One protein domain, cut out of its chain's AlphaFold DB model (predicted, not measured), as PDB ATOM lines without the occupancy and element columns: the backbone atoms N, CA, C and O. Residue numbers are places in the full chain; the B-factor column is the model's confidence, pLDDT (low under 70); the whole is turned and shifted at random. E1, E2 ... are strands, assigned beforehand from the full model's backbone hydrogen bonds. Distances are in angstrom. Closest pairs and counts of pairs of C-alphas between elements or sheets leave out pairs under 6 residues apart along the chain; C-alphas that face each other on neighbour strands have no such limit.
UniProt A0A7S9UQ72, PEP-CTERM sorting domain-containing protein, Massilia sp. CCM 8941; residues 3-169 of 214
ATOM      1  N   GLU A   3     148.083 184.315 176.355       98.06
ATOM      2  CA  GLU A   3     147.286 183.294 175.693       98.06
ATOM      3  C   GLU A   3     145.826 183.733 175.641       98.06
ATOM      4  O   GLU A   3     145.306 184.327 176.586       98.06
ATOM      5  N   TYR A   4     145.160 183.414 174.541       98.12
ATOM      6  CA  TYR A   4     143.720 183.516 174.395       98.12
ATOM      7  C   TYR A   4     143.151 182.116 174.186       98.12
ATOM      8  O   TYR A   4     143.577 181.394 173.283       98.12
ATOM      9  N   ASN A   5     142.182 181.723 175.004       97.56
ATOM     10  CA  ASN A   5     141.462 180.468 174.834       97.56
ATOM     11  C   ASN A   5     140.204 180.724 174.003       97.56
ATOM     12  O   ASN A   5     139.270 181.371 174.476       97.56
ATOM     13  N   GLY A   6     140.158 180.204 172.777       96.75
ATOM     14  CA  GLY A   6     139.034 180.470 171.881       96.75
ATOM     15  C   GLY A   6     137.734 179.754 172.255       96.75
ATOM     16  O   GLY A   6     136.664 180.217 171.871       96.75
ATOM     17  N   ALA A   7     137.788 178.705 173.084       95.56
ATOM     18  CA  ALA A   7     136.593 178.040 173.597       95.56
ATOM     19  C   ALA A   7     135.931 178.822 174.745       95.56
ATOM     20  O   ALA A   7     134.707 178.836 174.854       95.56
ATOM     21  N   THR A   8     136.723 179.478 175.602       97.19
ATOM     22  CA  THR A   8     136.213 180.217 176.775       97.19
ATOM     23  C   THR A   8     136.238 181.734 176.610       97.19
ATOM     24  O   THR A   8     135.717 182.447 177.465       97.19
ATOM     25  N   SER A   9     136.833 182.239 175.528       96.69
ATOM     26  CA  SER A   9     137.078 183.668 175.286       96.69
ATOM     27  C   SER A   9     137.888 184.363 176.391       96.69
ATOM     28  O   SER A   9     137.758 185.566 176.607       96.69
ATOM     29  N   GLN A  10     138.723 183.616 177.116       97.75
ATOM     30  CA  GLN A  10     139.553 184.158 178.193       97.75
ATOM     31  C   GLN A  10     140.945 184.537 177.691       97.75
ATOM     32  O   GLN A  10     141.562 183.779 176.944       97.75
ATOM     33  N   VAL A  11     141.453 185.677 178.162       98.06
ATOM     34  CA  VAL A  11     142.839 186.118 177.959       98.06
ATOM     35  C   VAL A  11     143.607 185.947 179.263       98.06
ATOM     36  O   VAL A  11     143.182 186.448 180.302       98.06
ATOM     37  N   THR A  12     144.753 185.274 179.205       98.00
ATOM     38  CA  THR A  12     145.632 185.057 180.357       98.00
ATOM     39  C   THR A  12     147.028 185.566 180.039       98.00
ATOM     40  O   THR A  12     147.610 185.216 179.014       98.00
ATOM     41  N   THR A  13     147.591 186.392 180.921       97.88
ATOM     42  CA  THR A  13     149.016 186.741 180.842       97.88
ATOM     43  C   THR A  13     149.831 185.562 181.349       97.88
ATOM     44  O   THR A  13     149.582 185.072 182.447       97.88
ATOM     45  N   VAL A  14     150.809 185.124 180.561       97.31
ATOM     46  CA  VAL A  14     151.636 183.955 180.876       97.31
ATOM     47  C   VAL A  14     153.119 184.292 180.744       97.31
ATOM     48  O   VAL A  14     153.510 185.183 179.982       97.31
ATOM     49  N   THR A  15     153.959 183.580 181.494       96.56
ATOM     50  CA  THR A  15     155.427 183.662 181.385       96.56
ATOM     51  C   THR A  15     156.007 182.601 180.462       96.56
ATOM     52  O   THR A  15     157.117 182.779 179.970       96.56
ATOM     53  N   GLU A  16     155.252 181.536 180.201       95.25
ATOM     54  CA  GLU A  16     155.558 180.484 179.235       95.25
ATOM     55  C   GLU A  16     154.281 179.986 178.543       95.25
ATOM     56  O   GLU A  16     153.193 180.093 179.102       95.25
ATOM     57  N   SER A  17     154.411 179.467 177.325       94.81
ATOM     58  CA  SER A  17     153.333 178.864 176.544       94.81
ATOM     59  C   SER A  17     153.882 177.712 175.713       94.81
ATOM     60  O   SER A  17     154.945 177.838 175.111       94.81
ATOM     61  N   ALA A  18     153.139 176.610 175.644       93.88
ATOM     62  CA  ALA A  18     153.409 175.497 174.729       93.88
ATOM     63  C   ALA A  18     152.307 175.344 173.665       93.88
ATOM     64  O   ALA A  18     152.221 174.312 172.997       93.88
ATOM     65  N   MET A  19     151.432 176.345 173.515       92.19
ATOM     66  CA  MET A  19     150.221 176.229 172.700       92.19
ATOM     67  C   MET A  19     150.523 175.977 171.217       92.19
ATOM     68  O   MET A  19     149.801 175.225 170.563       92.19
ATOM     69  N   SER A  20     151.624 176.537 170.709       88.62
ATOM     70  CA  SER A  20     152.103 176.331 169.339       88.62
ATOM     71  C   SER A  20     152.761 174.965 169.102       88.62
ATOM     72  O   SER A  20     153.201 174.681 167.990       88.62
ATOM     73  N   GLY A  21     152.839 174.110 170.130       87.06
ATOM     74  CA  GLY A  21     153.597 172.858 170.112       87.06
ATOM     75  C   GLY A  21     155.083 173.034 170.439       87.06
ATOM     76  O   GLY A  21     155.800 172.040 170.528       87.06
ATOM     77  N   VAL A  22     155.541 174.271 170.657       87.06
ATOM     78  CA  VAL A  22     156.893 174.589 171.130       87.06
ATOM     79  C   VAL A  22     156.812 175.520 172.331       87.06
ATOM     80  O   VAL A  22     155.942 176.383 172.395       87.06
ATOM     81  N   GLN A  23     157.726 175.343 173.285       91.44
ATOM     82  CA  GLN A  23     157.819 176.209 174.451       91.44
ATOM     83  C   GLN A  23     158.353 177.597 174.065       91.44
ATOM     84  O   GLN A  23     159.505 177.761 173.651       91.44
ATOM     85  N   ILE A  24     157.515 178.606 174.260       91.38
ATOM     86  CA  ILE A  24     157.861 180.023 174.206       91.38
ATOM     87  C   ILE A  24     157.843 180.547 175.633       91.38
ATOM     88  O   ILE A  24     156.857 180.354 176.333       91.38
ATOM     89  N   ALA A  25     158.920 181.189 176.077       92.31
ATOM     90  CA  ALA A  25     159.037 181.705 177.437       92.31
ATOM     91  C   ALA A  25     159.647 183.109 177.453       92.31
ATOM     92  O   ALA A  25     160.476 183.459 176.610       92.31
ATOM     93  N   ASN A  26     159.244 183.915 178.434       93.19
ATOM     94  CA  ASN A  26     159.853 185.217 178.678       93.19
ATOM     95  C   ASN A  26     161.343 185.051 179.021       93.19
ATOM     96  O   ASN A  26     161.735 184.117 179.718       93.19
ATOM     97  N   GLY A  27     162.171 185.989 178.560       91.31
ATOM     98  CA  GLY A  27     163.621 185.968 178.776       91.31
ATOM     99  C   GLY A  27     164.407 185.184 177.723       91.31
ATOM    100  O   GLY A  27     165.636 185.238 177.724       91.31
ATOM    101  N   TYR A  28     163.738 184.498 176.791       90.81
ATOM    102  CA  TYR A  28     164.422 183.930 175.633       90.81
ATOM    103  C   TYR A  28     164.939 185.032 174.708       90.81
ATOM    104  O   TYR A  28     164.258 186.017 174.430       90.81
ATOM    105  N   THR A  29     166.161 184.837 174.217       92.62
ATOM    106  CA  THR A  29     166.734 185.645 173.139       92.62
ATOM    107  C   THR A  29     166.480 184.936 171.818       92.62
ATOM    108  O   THR A  29     166.728 183.736 171.702       92.62
ATOM    109  N   VAL A  30     166.006 185.685 170.827       92.50
ATOM    110  CA  VAL A  30     165.796 185.188 169.466       92.50
ATOM    111  C   VAL A  30     166.758 185.877 168.511       92.50
ATOM    112  O   VAL A  30     167.085 187.053 168.671       92.50
ATOM    113  N   HIS A  31     167.208 185.141 167.501       94.19
ATOM    114  CA  HIS A  31     168.019 185.688 166.420       94.19
ATOM    115  C   HIS A  31     167.293 185.475 165.108       94.19
ATOM    116  O   HIS A  31     166.742 184.405 164.864       94.19
ATOM    117  N   GLY A  32     167.299 186.488 164.253       94.19
ATOM    118  CA  GLY A  32     166.531 186.439 163.027       94.19
ATOM    119  C   GLY A  32     167.081 187.319 161.930       94.19
ATOM    120  O   GLY A  32     168.132 187.951 162.047       94.19
ATOM    121  N   ARG A  33     166.348 187.314 160.827       94.56
ATOM    122  CA  ARG A  33     166.571 188.140 159.649       94.56
ATOM    123  C   ARG A  33     165.217 188.538 159.099       94.56
ATOM    124  O   ARG A  33     164.280 187.742 159.126       94.56
ATOM    125  N   PHE A  34     165.154 189.739 158.560       93.44
ATOM    126  CA  PHE A  34     164.036 190.185 157.753       93.44
ATOM    127  C   PHE A  34     164.577 190.845 156.488       93.44
ATOM    128  O   PHE A  34     165.726 191.291 156.446       93.44
ATOM    129  N   SER A  35     163.758 190.865 155.449       91.88
ATOM    130  CA  SER A  35     164.039 191.539 154.188       91.88
ATOM    131  C   SER A  35     162.761 192.169 153.675       91.88
ATOM    132  O   SER A  35     161.671 191.676 153.956       91.88
ATOM    133  N   PHE A  36     162.894 193.223 152.890       90.75
ATOM    134  CA  PHE A  36     161.796 193.839 152.166       90.75
ATOM    135  C   PHE A  36     162.334 194.447 150.873       90.75
ATOM    136  O   PHE A  36     163.524 194.755 150.775       90.75
ATOM    137  N   ASP A  37     161.459 194.609 149.886       89.12
ATOM    138  CA  ASP A  37     161.792 195.287 148.639       89.12
ATOM    139  C   ASP A  37     161.428 196.770 148.756       89.12
ATOM    140  O   ASP A  37     160.264 197.126 148.947       89.12
ATOM    141  N   THR A  38     162.422 197.646 148.634       90.75
ATOM    142  CA  THR A  38     162.228 199.105 148.645       90.75
ATOM    143  C   THR A  38     161.433 199.606 147.440       90.75
ATOM    144  O   THR A  38     160.956 200.736 147.456       90.75
ATOM    145  N   MET A  39     161.283 198.777 146.404       90.19
ATOM    146  CA  MET A  39     160.469 199.039 145.219       90.19
ATOM    147  C   MET A  39     159.042 198.493 145.343       90.19
ATOM    148  O   MET A  39     158.283 198.577 144.376       90.19
ATOM    149  N   THR A  40     158.658 197.941 146.504       90.06
ATOM    150  CA  THR A  40     157.279 197.484 146.732       90.06
ATOM    151  C   THR A  40     156.317 198.650 146.462       90.06
ATOM    152  O   THR A  40     156.511 199.725 147.036       90.06
ATOM    153  N   PRO A  41     155.289 198.488 145.608       91.69
ATOM    154  CA  PRO A  41     154.343 199.561 145.335       91.69
ATOM    155  C   PRO A  41     153.434 199.838 146.533       91.69
ATOM    156  O   PRO A  41     153.250 198.999 147.423       91.69
ATOM    157  N   LEU A  42     152.820 201.022 146.524       93.50
ATOM    158  CA  LEU A  42     151.723 201.336 147.433       93.50
ATOM    159  C   LEU A  42     150.603 200.304 147.284       93.50
ATOM    160  O   LEU A  42     150.291 199.879 146.179       93.50
ATOM    161  N   SER A  43     149.981 199.931 148.401       91.56
ATOM    162  CA  SER A  43     148.814 199.056 148.413       91.56
ATOM    163  C   SER A  43     147.710 199.628 147.528       91.56
ATOM    164  O   SER A  43     147.211 200.729 147.781       91.56
ATOM    165  N   SER A  44     147.313 198.852 146.522       89.69
ATOM    166  CA  SER A  44     146.151 199.123 145.671       89.69
ATOM    167  C   SER A  44     144.810 198.838 146.362       89.69
ATOM    168  O   SER A  44     143.770 199.313 145.908       89.69
ATOM    169  N   ILE A  45     144.823 198.080 147.466       88.88
ATOM    170  CA  ILE A  45     143.622 197.686 148.215       88.88
ATOM    171  C   ILE A  45     143.147 198.827 149.112       88.88
ATOM    172  O   ILE A  45     141.950 199.105 149.189       88.88
ATOM    173  N   TYR A  46     144.076 199.465 149.824       91.50
ATOM    174  CA  TYR A  46     143.748 200.493 150.799       91.50
ATOM    175  C   TYR A  46     144.925 201.435 151.045       91.50
ATOM    176  O   TYR A  46     146.054 200.999 151.254       91.50
ATOM    177  N   GLN A  47     144.626 202.731 151.100       95.31
ATOM    178  CA  GLN A  47     145.503 203.751 151.661       95.31
ATOM    179  C   GLN A  47     144.723 204.531 152.719       95.31
ATOM    180  O   GLN A  47     143.576 204.909 152.459       95.31
ATOM    181  N   PRO A  48     145.313 204.788 153.895       94.62
ATOM    182  CA  PRO A  48     144.689 205.654 154.878       94.62
ATOM    183  C   PRO A  48     144.682 207.107 154.394       94.62
ATOM    184  O   PRO A  48     145.461 207.515 153.524       94.62
ATOM    185  N   GLU A  49     143.794 207.906 154.981       95.19
ATOM    186  CA  GLU A  49     143.801 209.354 154.783       95.19
ATOM    187  C   GLU A  49     145.142 209.936 155.251       95.19
ATOM    188  O   GLU A  49     145.658 209.576 156.312       95.19
ATOM    189  N   GLN A  50     145.728 210.816 154.437       94.81
ATOM    190  CA  GLN A  50     147.041 211.375 154.738       94.81
ATOM    191  C   GLN A  50     146.923 212.489 155.784       94.81
ATOM    192  O   GLN A  50     146.136 213.420 155.597       94.81
ATOM    193  N   PRO A  51     147.715 212.440 156.867       93.00
ATOM    194  CA  PRO A  51     147.712 213.499 157.862       93.00
ATOM    195  C   PRO A  51     148.263 214.812 157.292       93.00
ATOM    196  O   PRO A  51     149.194 214.821 156.486       93.00
ATOM    197  N   ALA A  52     147.748 215.946 157.768       92.56
ATOM    198  CA  ALA A  52     148.293 217.252 157.408       92.56
ATOM    199  C   ALA A  52     149.758 217.383 157.868       92.56
ATOM    200  O   ALA A  52     150.055 217.241 159.052       92.56
ATOM    201  N   GLY A  53     150.668 217.685 156.937       90.94
ATOM    202  CA  GLY A  53     152.091 217.903 157.236       90.94
ATOM    203  C   GLY A  53     152.936 216.635 157.422       90.94
ATOM    204  O   GLY A  53     154.120 216.754 157.736       90.94
ATOM    205  N   GLY A  54     152.361 215.451 157.194       95.00
ATOM    206  CA  GLY A  54     153.052 214.165 157.280       95.00
ATOM    207  C   GLY A  54     152.555 213.177 156.228       95.00
ATOM    208  O   GLY A  54     151.919 213.555 155.245       95.00
ATOM    209  N   SER A  55     152.847 211.898 156.434       96.88
ATOM    210  CA  SER A  55     152.359 210.814 155.581       96.88
ATOM    211  C   SER A  55     152.162 209.528 156.368       96.88
ATOM    212  O   SER A  55     152.898 209.260 157.317       96.88
ATOM    213  N   TYR A  56     151.217 208.707 155.922       96.81
ATOM    214  CA  TYR A  56     151.017 207.338 156.381       96.81
ATOM    215  C   TYR A  56     150.745 206.485 155.146       96.81
ATOM    216  O   TYR A  56     149.660 206.534 154.579       96.81
ATOM    217  N   LEU A  57     151.725 205.687 154.732       97.25
ATOM    218  CA  LEU A  57     151.656 204.899 153.508       97.25
ATOM    219  C   LEU A  57     151.709 203.401 153.802       97.25
ATOM    220  O   LEU A  57     152.479 202.936 154.646       97.25
ATOM    221  N   LEU A  58     150.872 202.654 153.085       95.69
ATOM    222  CA  LEU A  58     150.820 201.197 153.118       95.69
ATOM    223  C   LEU A  58     151.379 200.624 151.818       95.69
ATOM    224  O   LEU A  58     151.024 201.086 150.738       95.69
ATOM    225  N   TYR A  59     152.192 199.579 151.909       93.69
ATOM    226  CA  TYR A  59     152.829 198.909 150.777       93.69
ATOM    227  C   TYR A  59     152.566 197.410 150.868       93.69
ATOM    228  O   TYR A  59     152.937 196.767 151.853       93.69
ATOM    229  N   SER A  60     151.890 196.841 149.873       88.44
ATOM    230  CA  SER A  60     151.437 195.447 149.969       88.44
ATOM    231  C   SER A  60     151.269 194.719 148.641       88.44
ATOM    232  O   SER A  60     150.754 193.605 148.661       88.44
ATOM    233  N   ASP A  61     151.608 195.321 147.498       67.38
ATOM    234  CA  ASP A  61     151.143 194.806 146.205       67.38
ATOM    235  C   ASP A  61     151.718 193.406 145.883       67.38
ATOM    236  O   ASP A  61     152.887 193.204 145.542       67.38
ATOM    237  N   ALA A  62     150.841 192.413 146.034       56.25
ATOM    238  CA  ALA A  62     150.987 191.033 145.599       56.25
ATOM    239  C   ALA A  62     150.868 190.927 144.064       56.25
ATOM    240  O   ALA A  62     150.179 191.736 143.446       56.25
ATOM    241  N   PRO A  63     151.495 189.921 143.424       53.47
ATOM    242  CA  PRO A  63     152.108 188.734 144.029       53.47
ATOM    243  C   PRO A  63     153.609 188.876 144.343       53.47
ATOM    244  O   PRO A  63     154.238 187.889 144.713       53.47
ATOM    245  N   ALA A  64     154.190 190.072 144.206       57.59
ATOM    246  CA  ALA A  64     155.639 190.284 144.252       57.59
ATOM    247  C   ALA A  64     156.182 190.832 145.582       57.59
ATOM    248  O   ALA A  64     157.375 191.115 145.658       57.59
ATOM    249  N   ASN A  65     155.366 190.988 146.632       62.66
ATOM    250  CA  ASN A  65     155.891 191.445 147.917       62.66
ATOM    251  C   ASN A  65     156.844 190.385 148.513       62.66
ATOM    252  O   ASN A  65     156.412 189.411 149.127       62.66
ATOM    253  N   THR A  66     158.153 190.581 148.320       77.62
ATOM    254  CA  THR A  66     159.245 189.696 148.774       77.62
ATOM    255  C   THR A  66     159.648 189.953 150.227       77.62
ATOM    256  O   THR A  66     160.742 189.594 150.669       77.62
ATOM    257  N   THR A  67     158.757 190.577 150.992       87.50
ATOM    258  CA  THR A  67     158.961 190.800 152.414       87.50
ATOM    259  C   THR A  67     159.034 189.469 153.149       87.50
ATOM    260  O   THR A  67     158.072 188.695 153.143       87.50
ATOM    261  N   THR A  68     160.164 189.220 153.810       90.25
ATOM    262  CA  THR A  68     160.375 188.018 154.616       90.25
ATOM    263  C   THR A  68     160.776 188.363 156.037       90.25
ATOM    264  O   THR A  68     161.400 189.392 156.292       90.25
ATOM    265  N   LEU A  69     160.434 187.475 156.964       92.12
ATOM    266  CA  LEU A  69     160.894 187.507 158.342       92.12
ATOM    267  C   LEU A  69     161.085 186.068 158.813       92.12
ATOM    268  O   LEU A  69     160.248 185.192 158.584       92.12
ATOM    269  N   SER A  70     162.216 185.816 159.456       93.44
ATOM    270  CA  SER A  70     162.498 184.549 160.112       93.44
ATOM    271  C   SER A  70     163.258 184.783 161.399       93.44
ATOM    272  O   SER A  70     164.139 185.643 161.433       93.44
ATOM    273  N   PHE A  71     162.968 183.995 162.422       92.38
ATOM    274  CA  PHE A  71     163.770 183.951 163.634       92.38
ATOM    275  C   PHE A  71     163.799 182.538 164.195       92.38
ATOM    276  O   PHE A  71     162.858 181.763 164.020       92.38
ATOM    277  N   ASP A  72     164.895 182.236 164.874       90.44
ATOM    278  CA  ASP A  72     165.143 180.974 165.545       90.44
ATOM    279  C   ASP A  72     165.021 181.162 167.060       90.44
ATOM    280  O   ASP A  72     165.560 182.112 167.638       90.44
ATOM    281  N   GLN A  73     164.327 180.225 167.702       84.94
ATOM    282  CA  GLN A  73     164.151 180.148 169.143       84.94
ATOM    283  C   GLN A  73     164.121 178.682 169.582       84.94
ATOM    284  O   GLN A  73     163.165 177.976 169.291       84.94
ATOM    285  N   ASN A  74     165.149 178.243 170.315       77.50
ATOM    286  CA  ASN A  74     165.225 176.950 171.013       77.50
ATOM    287  C   ASN A  74     164.476 175.775 170.335       77.50
ATOM    288  O   ASN A  74     163.498 175.253 170.866       77.50
ATOM    289  N   GLY A  75     164.922 175.373 169.138       77.44
ATOM    290  CA  GLY A  75     164.336 174.245 168.399       77.44
ATOM    291  C   GLY A  75     163.113 174.582 167.536       77.44
ATOM    292  O   GLY A  75     162.586 173.695 166.871       77.44
ATOM    293  N   TYR A  76     162.694 175.847 167.496       84.88
ATOM    294  CA  TYR A  76     161.670 176.367 166.596       84.88
ATOM    295  C   TYR A  76     162.218 177.471 165.702       84.88
ATOM    296  O   TYR A  76     163.020 178.302 166.129       84.88
ATOM    297  N   THR A  77     161.731 177.498 164.467       89.62
ATOM    298  CA  THR A  77     162.040 178.544 163.502       89.62
ATOM    299  C   THR A  77     160.741 179.068 162.919       89.62
ATOM    300  O   THR A  77     160.048 178.345 162.202       89.62
ATOM    301  N   TYR A  78     160.447 180.344 163.150       91.06
ATOM    302  CA  TYR A  78     159.439 181.034 162.357       91.06
ATOM    303  C   TYR A  78     160.023 181.350 160.979       91.06
ATOM    304  O   TYR A  78     161.151 181.841 160.869       91.06
ATOM    305  N   ARG A  79     159.251 181.105 159.918       92.38
ATOM    306  CA  ARG A  79     159.559 181.576 158.562       92.38
ATOM    307  C   ARG A  79     158.286 182.089 157.915       92.38
ATOM    308  O   ARG A  79     157.322 181.341 157.772       92.38
ATOM    309  N   SER A  80     158.310 183.339 157.474       90.69
ATOM    310  CA  SER A  80     157.248 183.899 156.646       90.69
ATOM    311  C   SER A  80     157.039 183.043 155.393       90.69
ATOM    312  O   SER A  80     157.975 182.813 154.623       90.69
ATOM    313  N   ARG A  81     155.803 182.601 155.180       87.81
ATOM    314  CA  ARG A  81     155.346 181.870 153.998       87.81
ATOM    315  C   ARG A  81     153.891 182.244 153.745       87.81
ATOM    316  O   ARG A  81     152.962 181.587 154.217       87.81
ATOM    317  N   ALA A  82     153.715 183.361 153.052       69.38
ATOM    318  CA  ALA A  82     152.417 183.967 152.823       69.38
ATOM    319  C   ALA A  82     151.767 183.360 151.565       69.38
ATOM    320  O   ALA A  82     151.780 183.935 150.481       69.38
ATOM    321  N   GLU A  83     151.226 182.148 151.693       74.19
ATOM    322  CA  GLU A  83     150.441 181.521 150.625       74.19
ATOM    323  C   GLU A  83     149.084 182.230 150.534       74.19
ATOM    324  O   GLU A  83     148.215 182.031 151.384       74.19
ATOM    325  N   GLY A  84     148.931 183.111 149.539       69.38
ATOM    326  CA  GLY A  84     147.686 183.843 149.276       69.38
ATOM    327  C   GLY A  84     147.413 185.035 150.200       69.38
ATOM    328  O   GLY A  84     146.342 185.630 150.115       69.38
ATOM    329  N   LEU A  85     148.364 185.405 151.061       76.31
ATOM    330  CA  LEU A  85     148.293 186.602 151.899       76.31
ATOM    331  C   LEU A  85     149.384 187.581 151.483       76.31
ATOM    332  O   LEU A  85     150.494 187.177 151.152       76.31
ATOM    333  N   SER A  86     149.072 188.872 151.506       76.81
ATOM    334  CA  SER A  86     150.066 189.905 151.218       76.81
ATOM    335  C   SER A  86     150.750 190.314 152.511       76.81
ATOM    336  O   SER A  86     150.071 190.687 153.469       76.81
ATOM    337  N   SER A  87     152.081 190.269 152.544       85.38
ATOM    338  CA  SER A  87     152.840 191.003 153.557       85.38
ATOM    339  C   SER A  87     152.527 192.500 153.439       85.38
ATOM    340  O   SER A  87     152.166 192.988 152.362       85.38
ATOM    341  N   LEU A  88     152.654 193.227 154.544       91.44
ATOM    342  CA  LEU A  88     152.367 194.657 154.606       91.44
ATOM    343  C   LEU A  88     153.579 195.380 155.179       91.44
ATOM    344  O   LEU A  88     154.033 195.038 156.269       91.44
ATOM    345  N   ILE A  89     154.074 196.381 154.459       94.88
ATOM    346  CA  ILE A  89     154.995 197.375 155.003       94.88
ATOM    347  C   ILE A  89     154.188 198.648 155.226       94.88
ATOM    348  O   ILE A  89     153.422 199.076 154.364       94.88
ATOM    349  N   GLN A  90     154.364 199.252 156.386       96.75
ATOM    350  CA  GLN A  90     153.803 200.541 156.735       96.75
ATOM    351  C   GLN A  90     154.949 201.501 157.006       96.75
ATOM    352  O   GLN A  90     155.848 201.192 157.789       96.75
ATOM    353  N   VAL A  91     154.872 202.680 156.396       97.94
ATOM    354  CA  VAL A  91     155.780 203.786 156.682       97.94
ATOM    355  C   VAL A  91     154.948 205.008 157.017       97.94
ATOM    356  O   VAL A  91     154.147 205.475 156.205       97.94
ATOM    357  N   ALA A  92     155.133 205.528 158.221       97.75
ATOM    358  CA  ALA A  92     154.604 206.817 158.611       97.75
ATOM    359  C   ALA A  92     155.759 207.781 158.864       97.75
ATOM    360  O   ALA A  92     156.755 207.407 159.478       97.75
ATOM    361  N   ASN A  93     155.608 209.005 158.375       97.62
ATOM    362  CA  ASN A  93     156.584 210.072 158.526       97.62
ATOM    363  C   ASN A  93     155.859 211.308 159.045       97.62
ATOM    364  O   ASN A  93     154.898 211.762 158.414       97.62
ATOM    365  N   ARG A  94     156.310 211.844 160.179       95.12
ATOM    366  CA  ARG A  94     155.726 213.018 160.840       95.12
ATOM    367  C   ARG A  94     154.235 212.888 161.148       95.12
ATOM    368  O   ARG A  94     153.433 213.738 160.758       95.12
ATOM    369  N   LEU A  95     153.845 211.834 161.864       93.06
ATOM    370  CA  LEU A  95     152.458 211.674 162.306       93.06
ATOM    371  C   LEU A  95     151.991 212.856 163.186       93.06
ATOM    372  O   LEU A  95     152.781 213.397 163.967       93.06
ATOM    373  N   PRO A  96     150.704 213.253 163.117       85.06
ATOM    374  CA  PRO A  96     150.166 214.354 163.913       85.06
ATOM    375  C   PRO A  96     150.382 214.190 165.421       85.06
ATOM    376  O   PRO A  96     150.367 213.085 165.959       85.06
ATOM    377  N   GLY A  97     150.524 215.318 166.117       81.69
ATOM    378  CA  GLY A  97     150.641 215.387 167.576       81.69
ATOM    379  C   GLY A  97     152.083 215.417 168.076       81.69
ATOM    380  O   GLY A  97     152.414 216.290 168.872       81.69
ATOM    381  N   GLN A  98     152.939 214.514 167.592       77.25
ATOM    382  CA  GLN A  98     154.343 214.425 168.034       77.25
ATOM    383  C   GLN A  98     155.358 214.430 166.888       77.25
ATOM    384  O   GLN A  98     156.548 214.560 167.134       77.25
ATOM    385  N   GLY A  99     154.904 214.337 165.636       89.50
ATOM    386  CA  GLY A  99     155.804 214.201 164.498       89.50
ATOM    387  C   GLY A  99     156.426 212.812 164.405       89.50
ATOM    388  O   GLY A  99     157.424 212.672 163.722       89.50
ATOM    389  N   ALA A 100     155.852 211.800 165.059       95.75
ATOM    390  CA  ALA A 100     156.458 210.480 165.146       95.75
ATOM    391  C   ALA A 100     156.617 209.795 163.779       95.75
ATOM    392  O   ALA A 100     155.749 209.907 162.904       95.75
ATOM    393  N   ASP A 101     157.690 209.020 163.658       98.00
ATOM    394  CA  ASP A 101     158.001 208.184 162.508       98.00
ATOM    395  C   ASP A 101     157.802 206.708 162.866       98.00
ATOM    396  O   ASP A 101     158.160 206.248 163.954       98.00
ATOM    397  N   VAL A 102     157.212 205.947 161.943       97.56
ATOM    398  CA  VAL A 102     156.880 204.533 162.155       97.56
ATOM    399  C   VAL A 102     157.301 203.720 160.952       97.56
ATOM    400  O   VAL A 102     156.916 204.030 159.827       97.56
ATOM    401  N   PHE A 103     158.028 202.639 161.194       97.88
ATOM    402  CA  PHE A 103     158.200 201.569 160.224       97.88
ATOM    403  C   PHE A 103     157.640 200.286 160.818       97.88
ATOM    404  O   PHE A 103     158.047 199.865 161.900       97.88
ATOM    405  N   SER A 104     156.705 199.661 160.115       97.06
ATOM    406  CA  SER A 104     156.192 198.350 160.486       97.06
ATOM    407  C   SER A 104     156.225 197.414 159.294       97.06
ATOM    408  O   SER A 104     155.992 197.817 158.156       97.06
ATOM    409  N   LEU A 105     156.535 196.156 159.561       94.81
ATOM    410  CA  LEU A 105     156.613 195.096 158.574       94.81
ATOM    411  C   LEU A 105     155.890 193.891 159.147       94.81
ATOM    412  O   LEU A 105     156.311 193.353 160.166       94.81
ATOM    413  N   SER A 106     154.810 193.471 158.496       93.81
ATOM    414  CA  SER A 106     153.996 192.326 158.903       93.81
ATOM    415  C   SER A 106     154.091 191.199 157.883       93.81
ATOM    416  O   SER A 106     153.874 191.405 156.686       93.81
ATOM    417  N   THR A 107     154.375 189.995 158.373       93.31
ATOM    418  CA  THR A 107     154.453 188.761 157.588       93.31
ATOM    419  C   THR A 107     153.588 187.666 158.186       93.31
ATOM    420  O   THR A 107     153.285 187.656 159.381       93.31
ATOM    421  N   TYR A 108     153.256 186.683 157.357       91.94
ATOM    422  CA  TYR A 108     152.413 185.558 157.738       91.94
ATOM    423  C   TYR A 108     153.052 184.232 157.349       91.94
ATOM    424  O   TYR A 108     153.784 184.147 156.362       91.94
ATOM    425  N   ASN A 109     152.731 183.188 158.101       91.50
ATOM    426  CA  ASN A 109     152.912 181.804 157.697       91.50
ATOM    427  C   ASN A 109     151.537 181.128 157.705       91.50
ATOM    428  O   ASN A 109     150.971 180.827 158.758       91.50
ATOM    429  N   SER A 110     150.984 180.931 156.508       87.62
ATOM    430  CA  SER A 110     149.680 180.295 156.288       87.62
ATOM    431  C   SER A 110     149.798 178.868 155.751       87.62
ATOM    432  O   SER A 110     148.775 178.244 155.489       87.62
ATOM    433  N   SER A 111     151.019 178.339 155.620       85.81
ATOM    434  CA  SER A 111     151.269 177.027 155.003       85.81
ATOM    435  C   SER A 111     150.824 175.828 155.852       85.81
ATOM    436  O   SER A 111     150.732 174.708 155.349       85.81
ATOM    437  N   MET A 112     150.543 176.038 157.142       86.94
ATOM    438  CA  MET A 112     150.093 174.988 158.055       86.94
ATOM    439  C   MET A 112     148.558 174.852 158.054       86.94
ATOM    440  O   MET A 112     147.862 175.832 158.320       86.94
ATOM    441  N   PRO A 113     147.987 173.648 157.834       89.50
ATOM    442  CA  PRO A 113     146.531 173.467 157.794       89.50
ATOM    443  C   PRO A 113     145.810 173.712 159.126       89.50
ATOM    444  O   PRO A 113     144.654 174.124 159.135       89.50
ATOM    445  N   SER A 114     146.461 173.427 160.256       93.69
ATOM    446  CA  SER A 114     145.856 173.484 161.595       93.69
ATOM    447  C   SER A 114     146.104 174.802 162.330       93.69
ATOM    448  O   SER A 114     145.461 175.065 163.352       93.69
ATOM    449  N   SER A 115     147.004 175.638 161.816       94.06
ATOM    450  CA  SER A 115     147.434 176.864 162.475       94.06
ATOM    451  C   SER A 115     147.625 178.020 161.499       94.06
ATOM    452  O   SER A 115     147.519 177.893 160.278       94.06
ATOM    453  N   PHE A 116     147.835 179.194 162.063       94.19
ATOM    454  CA  PHE A 116     148.203 180.399 161.352       94.19
ATOM    455  C   PHE A 116     149.193 181.162 162.214       94.19
ATOM    456  O   PHE A 116     148.977 181.283 163.417       94.19
ATOM    457  N   GLU A 117     150.257 181.675 161.611       94.56
ATOM    458  CA  GLU A 117     151.241 182.468 162.338       94.56
ATOM    459  C   GLU A 117     151.402 183.830 161.686       94.56
ATOM    460  O   GLU A 117     151.393 183.962 160.459       94.56
ATOM    461  N   SER A 118     151.614 184.837 162.514       94.62
ATOM    462  CA  SER A 118     151.962 186.183 162.097       94.62
ATOM    463  C   SER A 118     153.198 186.647 162.846       94.62
ATOM    464  O   SER A 118     153.466 186.240 163.977       94.62
ATOM    465  N   SER A 119     153.971 187.514 162.209       95.44
ATOM    466  CA  SER A 119     155.008 188.260 162.900       95.44
ATOM    467  C   SER A 119     155.050 189.678 162.375       95.44
ATOM    468  O   SER A 119     154.820 189.913 161.187       95.44
ATOM    469  N   THR A 120     155.327 190.611 163.276       95.81
ATOM    470  CA  THR A 120     155.394 192.030 162.962       95.81
ATOM    471  C   THR A 120     156.645 192.626 163.578       95.81
ATOM    472  O   THR A 120     156.808 192.584 164.791       95.81
ATOM    473  N   LEU A 121     157.510 193.212 162.760       96.75
ATOM    474  CA  LEU A 121     158.554 194.122 163.219       96.75
ATOM    475  C   LEU A 121     157.952 195.524 163.320       96.75
ATOM    476  O   LEU A 121     157.355 195.980 162.350       96.75
ATOM    477  N   ASN A 122     158.140 196.218 164.441       97.75
ATOM    478  CA  ASN A 122     157.806 197.636 164.569       97.75
ATOM    479  C   ASN A 122     159.021 198.420 165.043       97.75
ATOM    480  O   ASN A 122     159.710 198.005 165.972       97.75
ATOM    481  N   LEU A 123     159.232 199.573 164.423       98.12
ATOM    482  CA  LEU A 123     160.213 200.582 164.786       98.12
ATOM    483  C   LEU A 123     159.465 201.908 164.922       98.12
ATOM    484  O   LEU A 123     158.710 202.287 164.023       98.12
ATOM    485  N   PHE A 124     159.641 202.583 166.049       97.56
ATOM    486  CA  PHE A 124     158.922 203.801 166.385       97.56
ATOM    487  C   PHE A 124     159.894 204.857 166.912       97.56
ATOM    488  O   PHE A 124     160.619 204.632 167.885       97.56
ATOM    489  N   ASP A 125     159.890 206.015 166.269       97.31
ATOM    490  CA  ASP A 125     160.638 207.198 166.672       97.31
ATOM    491  C   ASP A 125     159.649 208.298 167.069       97.31
ATOM    492  O   ASP A 125     158.868 208.777 166.250       97.31
ATOM    493  N   LEU A 126     159.673 208.682 168.345       95.00
ATOM    494  CA  LEU A 126     158.806 209.723 168.900       95.00
ATOM    495  C   LEU A 126     159.199 211.131 168.424       95.00
ATOM    496  O   LEU A 126     158.346 212.013 168.432       95.00
ATOM    497  N   ASP A 127     160.456 211.337 168.018       94.06
ATOM    498  CA  ASP A 127     161.020 212.656 167.711       94.06
ATOM    499  C   ASP A 127     160.896 213.046 166.224       94.06
ATOM    500  O   ASP A 127     161.154 214.205 165.878       94.06
ATOM    501  N   GLY A 128     160.533 212.112 165.337       95.25
ATOM    502  CA  GLY A 128     160.303 212.393 163.913       95.25
ATOM    503  C   GLY A 128     161.562 212.679 163.099       95.25
ATOM    504  O   GLY A 128     161.578 213.574 162.245       95.25
ATOM    505  N   ARG A 129     162.660 212.014 163.455       95.25
ATOM    506  CA  ARG A 129     163.992 212.176 162.868       95.25
ATOM    507  C   ARG A 129     164.427 210.960 162.060       95.25
ATOM    508  O   ARG A 129     165.387 211.078 161.298       95.25
ATOM    509  N   ALA A 130     163.774 209.815 162.242       96.69
ATOM    510  CA  ALA A 130     164.116 208.579 161.559       96.69
ATOM    511  C   ALA A 130     163.920 208.683 160.041       96.69
ATOM    512  O   ALA A 130     164.738 208.150 159.286       96.69
ATOM    513  N   PHE A 131     162.877 209.383 159.579       97.12
ATOM    514  CA  PHE A 131     162.527 209.464 158.164       97.12
ATOM    515  C   PHE A 131     162.433 210.902 157.639       97.12
ATOM    516  O   PHE A 131     162.073 211.854 158.322       97.12
ATOM    517  N   GLY A 132     162.785 211.059 156.360       95.38
ATOM    518  CA  GLY A 132     162.607 212.313 155.616       95.38
ATOM    519  C   GLY A 132     161.390 212.309 154.685       95.38
ATOM    520  O   GLY A 132     161.024 213.352 154.145       95.38
ATOM    521  N   SER A 133     160.781 211.144 154.453       96.06
ATOM    522  CA  SER A 133     159.604 210.964 153.598       96.06
ATOM    523  C   SER A 133     158.843 209.698 153.997       96.06
ATOM    524  O   SER A 133     159.366 208.881 154.747       96.06
ATOM    525  N   GLY A 134     157.634 209.507 153.465       96.25
ATOM    526  CA  GLY A 134     156.867 208.271 153.654       96.25
ATOM    527  C   GLY A 134     157.330 207.085 152.802       96.25
ATOM    528  O   GLY A 134     156.698 206.040 152.865       96.25
ATOM    529  N   ALA A 135     158.374 207.231 151.977       96.62
ATOM    530  CA  ALA A 135     158.883 206.140 151.147       96.62
ATOM    531  C   ALA A 135     159.518 205.024 151.994       96.62
ATOM    532  O   ALA A 135     160.065 205.292 153.063       96.62
ATOM    533  N   ILE A 136     159.513 203.785 151.484       95.75
ATOM    534  CA  ILE A 136     160.223 202.670 152.125       95.75
ATOM    535  C   ILE A 136     161.711 203.039 152.273       95.75
ATOM    536  O   ILE A 136     162.371 203.320 151.266       95.75
ATOM    537  N   PRO A 137     162.260 203.048 153.500       94.88
ATOM    538  CA  PRO A 137     163.639 203.452 153.722       94.88
ATOM    539  C   PRO A 137     164.615 202.401 153.178       94.88
ATOM    540  O   PRO A 137     164.424 201.199 153.348       94.88
ATOM    541  N   THR A 138     165.706 202.848 152.555       91.69
ATOM    542  CA  THR A 138     166.783 201.964 152.065       91.69
ATOM    543  C   THR A 138     167.749 201.532 153.168       91.69
ATOM    544  O   THR A 138     168.524 200.593 152.990       91.69
ATOM    545  N   THR A 139     167.709 202.213 154.314       91.38
ATOM    546  CA  THR A 139     168.506 201.907 155.504       91.38
ATOM    547  C   THR A 139     167.649 202.102 156.747       91.38
ATOM    548  O   THR A 139     166.808 202.995 156.785       91.38
ATOM    549  N   LEU A 140     167.861 201.265 157.758       94.06
ATOM    550  CA  LEU A 140     167.231 201.394 159.067       94.06
ATOM    551  C   LEU A 140     168.347 201.450 160.108       94.06
ATOM    552  O   LEU A 140     169.155 200.524 160.189       94.06
ATOM    553  N   ASP A 141     168.394 202.527 160.886       93.94
ATOM    554  CA  ASP A 141     169.312 202.675 162.014       93.94
ATOM    555  C   ASP A 141     168.525 202.536 163.315       93.94
ATOM    556  O   ASP A 141     167.683 203.374 163.634       93.94
ATOM    557  N   LEU A 142     168.795 201.464 164.066       94.44
ATOM    558  CA  LEU A 142     168.100 201.180 165.321       94.44
ATOM    559  C   LEU A 142     168.272 202.310 166.348       94.44
ATOM    560  O   LEU A 142     167.389 202.503 167.175       94.44
ATOM    561  N   ALA A 143     169.369 203.073 166.280       95.06
ATOM    562  CA  ALA A 143     169.639 204.172 167.204       95.06
ATOM    563  C   ALA A 143     168.678 205.365 167.046       95.06
ATOM    564  O   ALA A 143     168.603 206.199 167.945       95.06
ATOM    565  N   LEU A 144     167.950 205.451 165.925       95.81
ATOM    566  CA  LEU A 144     166.962 206.504 165.675       95.81
ATOM    567  C   LEU A 144     165.582 206.182 166.257       95.81
ATOM    568  O   LEU A 144     164.740 207.069 166.323       95.81
ATOM    569  N   PHE A 145     165.332 204.942 166.683       96.69
ATOM    570  CA  PHE A 145     164.023 204.520 167.176       96.69
ATOM    571  C   PHE A 145     164.045 204.380 168.699       96.69
ATOM    572  O   PHE A 145     164.813 203.598 169.256       96.69
ATOM    573  N   GLY A 146     163.162 205.111 169.383       94.50
ATOM    574  CA  GLY A 146     162.986 205.007 170.835       94.50
ATOM    575  C   GLY A 146     162.294 203.710 171.270       94.50
ATOM    576  O   GLY A 146     162.369 203.330 172.437       94.50
ATOM    577  N   TYR A 147     161.628 203.027 170.337       94.69
ATOM    578  CA  TYR A 147     160.985 201.740 170.565       94.69
ATOM    579  C   TYR A 147     161.135 200.838 169.336       94.69
ATOM    580  O   TYR A 147     160.860 201.254 168.210       94.69
ATOM    581  N   ALA A 148     161.558 199.594 169.552       97.25
ATOM    582  CA  ALA A 148     161.749 198.609 168.497       97.25
ATOM    583  C   ALA A 148     161.420 197.206 169.014       97.25
ATOM    584  O   ALA A 148     162.013 196.752 169.994       97.25
ATOM    585  N   ASN A 149     160.490 196.505 168.367       96.69
ATOM    586  CA  ASN A 149     160.071 195.180 168.809       96.69
ATOM    587  C   ASN A 149     159.679 194.257 167.652       96.69
ATOM    588  O   ASN A 149     159.327 194.696 166.558       96.69
ATOM    589  N   ILE A 150     159.699 192.958 167.931       96.00
ATOM    590  CA  ILE A 150     159.105 191.921 167.094       96.00
ATOM    591  C   ILE A 150     157.932 191.319 167.863       96.00
ATOM    592  O   ILE A 150     158.105 190.776 168.952       96.00
ATOM    593  N   GLY A 151     156.738 191.410 167.291       95.44
ATOM    594  CA  GLY A 151     155.573 190.641 167.699       95.44
ATOM    595  C   GLY A 151     155.532 189.296 166.978       95.44
ATOM    596  O   GLY A 151     155.863 189.200 165.795       95.44
ATOM    597  N   TYR A 152     155.101 188.262 167.684       95.75
ATOM    598  CA  TYR A 152     154.781 186.945 167.148       95.75
ATOM    599  C   TYR A 152     153.382 186.551 167.611       95.75
ATOM    600  O   TYR A 152     153.070 186.639 168.799       95.75
ATOM    601  N   GLY A 153     152.559 186.102 166.670       95.94
ATOM    602  CA  GLY A 153     151.237 185.559 166.919       95.94
ATOM    603  C   GLY A 153     151.128 184.155 166.343       95.94
ATOM    604  O   GLY A 153     151.569 183.893 165.225       95.94
ATOM    605  N   TRP A 154     150.493 183.262 167.088       96.44
ATOM    606  CA  TRP A 154     150.098 181.941 166.619       96.44
ATOM    607  C   TRP A 154     148.627 181.716 166.942       96.44
ATOM    608  O   TRP A 154     148.168 182.050 168.032       96.44
ATOM    609  N   LEU A 155     147.891 181.145 165.995       97.06
ATOM    610  CA  LEU A 155     146.462 180.863 166.073       97.06
ATOM    611  C   LEU A 155     146.215 179.396 165.723       97.06
ATOM    612  O   LEU A 155     146.556 178.954 164.625       97.06
ATOM    613  N   ARG A 156     145.530 178.663 166.603       97.19
ATOM    614  CA  ARG A 156     144.950 177.352 166.304       97.19
ATOM    615  C   ARG A 156     143.623 177.537 165.587       97.19
ATOM    616  O   ARG A 156     142.676 178.078 166.149       97.19
ATOM    617  N   ARG A 157     143.509 177.023 164.364       95.69
ATOM    618  CA  ARG A 157     142.281 177.179 163.564       95.69
ATOM    619  C   ARG A 157     141.098 176.387 164.115       95.69
ATOM    620  O   ARG A 157     139.964 176.807 163.937       95.69
ATOM    621  N   ALA A 158     141.367 175.257 164.771       96.75
ATOM    622  CA  ALA A 158     140.328 174.340 165.241       96.75
ATOM    623  C   ALA A 158     139.389 174.958 166.288       96.75
ATOM    624  O   ALA A 158     138.204 174.649 166.294       96.75
ATOM    625  N   ASP A 159     139.911 175.815 167.167       96.94
ATOM    626  CA  ASP A 159     139.138 176.392 168.272       96.94
ATOM    627  C   ASP A 159     139.404 177.879 168.508       96.94
ATOM    628  O   ASP A 159     138.884 178.446 169.461       96.94
ATOM    629  N   GLY A 160     140.214 178.522 167.666       97.31
ATOM    630  CA  GLY A 160     140.513 179.944 167.773       97.31
ATOM    631  C   GLY A 160     141.474 180.316 168.903       97.31
ATOM    632  O   GLY A 160     141.653 181.510 169.149       97.31
ATOM    633  N   SER A 161     142.080 179.343 169.595       98.06
ATOM    634  CA  SER A 161     143.066 179.620 170.649       98.06
ATOM    635  C   SER A 161     144.316 180.274 170.071       98.06
ATOM    636  O   SER A 161     144.745 179.922 168.972       98.06
ATOM    637  N   GLN A 162     144.908 181.216 170.800       97.75
ATOM    638  CA  GLN A 162     146.053 181.990 170.329       97.75
ATOM    639  C   GLN A 162     147.115 182.153 171.408       97.75
ATOM    640  O   GLN A 162     146.802 182.206 172.596       97.75
ATOM    641  N   VAL A 163     148.356 182.338 170.973       97.12
ATOM    642  CA  VAL A 163     149.438 182.871 171.801       97.12
ATOM    643  C   VAL A 163     150.064 184.064 171.094       97.12
ATOM    644  O   VAL A 163     150.267 184.044 169.880       97.12
ATOM    645  N   HIS A 164     150.357 185.106 171.867       97.06
ATOM    646  CA  HIS A 164     151.008 186.322 171.397       97.06
ATOM    647  C   HIS A 164     152.209 186.641 172.278       97.06
ATOM    648  O   HIS A 164     152.089 186.792 173.499       97.06
ATOM    649  N   ALA A 165     153.372 186.780 171.654       95.62
ATOM    650  CA  ALA A 165     154.628 187.124 172.301       95.62
ATOM    651  C   ALA A 165     155.232 188.374 171.654       95.62
ATOM    652  O   ALA A 165     155.062 188.610 170.463       95.62
ATOM    653  N   ASN A 166     155.944 189.167 172.451       95.75
ATOM    654  CA  ASN A 166     156.710 190.316 171.982       95.75
ATOM    655  C   ASN A 166     158.152 190.143 172.448       95.75
ATOM    656  O   ASN A 166     158.379 189.697 173.574       95.75
ATOM    657  N   ALA A 167     159.095 190.521 171.598       94.88
ATOM    658  CA  ALA A 167     160.511 190.589 171.912       94.88
ATOM    659  C   ALA A 167     161.033 191.986 171.577       94.88
ATOM    660  O   ALA A 167     160.778 192.493 170.484       94.88
ATOM    661  N   ASP A 168     161.775 192.590 172.499       96.81
ATOM    662  CA  ASP A 168     162.439 193.867 172.253       96.81
ATOM    663  C   ASP A 168     163.645 193.654 171.334       96.81
ATOM    664  O   ASP A 168     164.449 192.734 171.521       96.81
ATOM    665  N   LEU A 169     163.775 194.509 170.321       96.06
ATOM    666  CA  LEU A 169     164.887 194.448 169.385       96.06
ATOM    667  C   LEU A 169     166.080 195.208 169.971       96.06
ATOM    668  O   LEU A 169     166.093 196.433 170.018       96.06
TER     669      LEU A 169
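AT A GLANCE: This is residues 3 to 169 of the 214 residues of the protein "PEP-CTERM sorting domain-containing protein" of Massilia sp. CCM 8941 (UniProt A0A7S9UQ72). A broad, twisted and curled sheet of eight strands makes the body, and a small sheet of three strands, E3, E5 and E6, covers part of one of its faces over E8 and E9. The two form a sandwich, two sheets only partly face to face, their strands crossed at 83 degrees. The printed part has 167 residues with eleven named strands, E1 to E11 in chain order, and no named helix; the class is all strand, though under half of the residues, 70, are in named elements. The large sheet has the order E2, E1, E11, E10, E9, E8, E7, E4 and the small one E3, E5, E6, both antiparallel. The whole is compact, with a radius of gyration of the C-alphas of 16.9 A and spans of 45 by 34 by 30 A.

HOW THE PARTS SIT: E1, residues 3 to 5, and E2, residues 10 to 13, form a hairpin, with N 3 and O 12 2.8 A apart. E3, residues 31 to 35, is an edge strand of the small sheet. E4, residues 55 to 59, is an edge strand of the large one. E5, residues 68 to 73, is antiparallel to E3, with N 33 and O 70 2.8 A apart, and forms a hairpin with E6, residues 76 to 79, with N 73 and O 76 2.8 A apart. E7, residues 88 to 93, is antiparallel to E4, with N 57 and O 91 2.8 A apart. E7, E8, residues 101 to 109, E9, residues 115 to 125, E10, residues 147 to 156, and E11, residues 162 to 168, form a meander, each strand the antiparallel neighbour of the one before. Its pairs within hydrogen-bond range include N 90 and O 104, 2.8 A; N 105 and O 121, 2.9 A; N 120 and O 151, 2.9 A; and N 165 and O 152, 2.9 A. E11 is also antiparallel to E1, with N 4 and O 162 2.8 A apart. Between the sheets, the closest C-alphas of E5 and E8 are those of Leu 69 and Thr 107, 6.6 A apart; E6 and E9 are near each other.

IN THESE COORDINATES: E1 begins at C-alpha 3, (147.286, 183.294, 175.693). The longest strand, E9, measures 33.3 A from C-alpha 115 at (147.434, 176.864, 162.475) to C-alpha 125; E10 measures 29.5 A, E8 27.3 A and E11 20.3 A. E11 ends at C-alpha 168, (162.439, 193.867, 172.253).

THE WHOLE: The two C-alphas farthest apart, of Ala 52 and Gly 75, are 47.2 A apart. The printed part has no cut. The links E2 to E3, E3 to E4 and E9 to E10 are long. Mean pLDDT of the printed part is 91.8; residues 61 to 65, 82 and 84 are under 70.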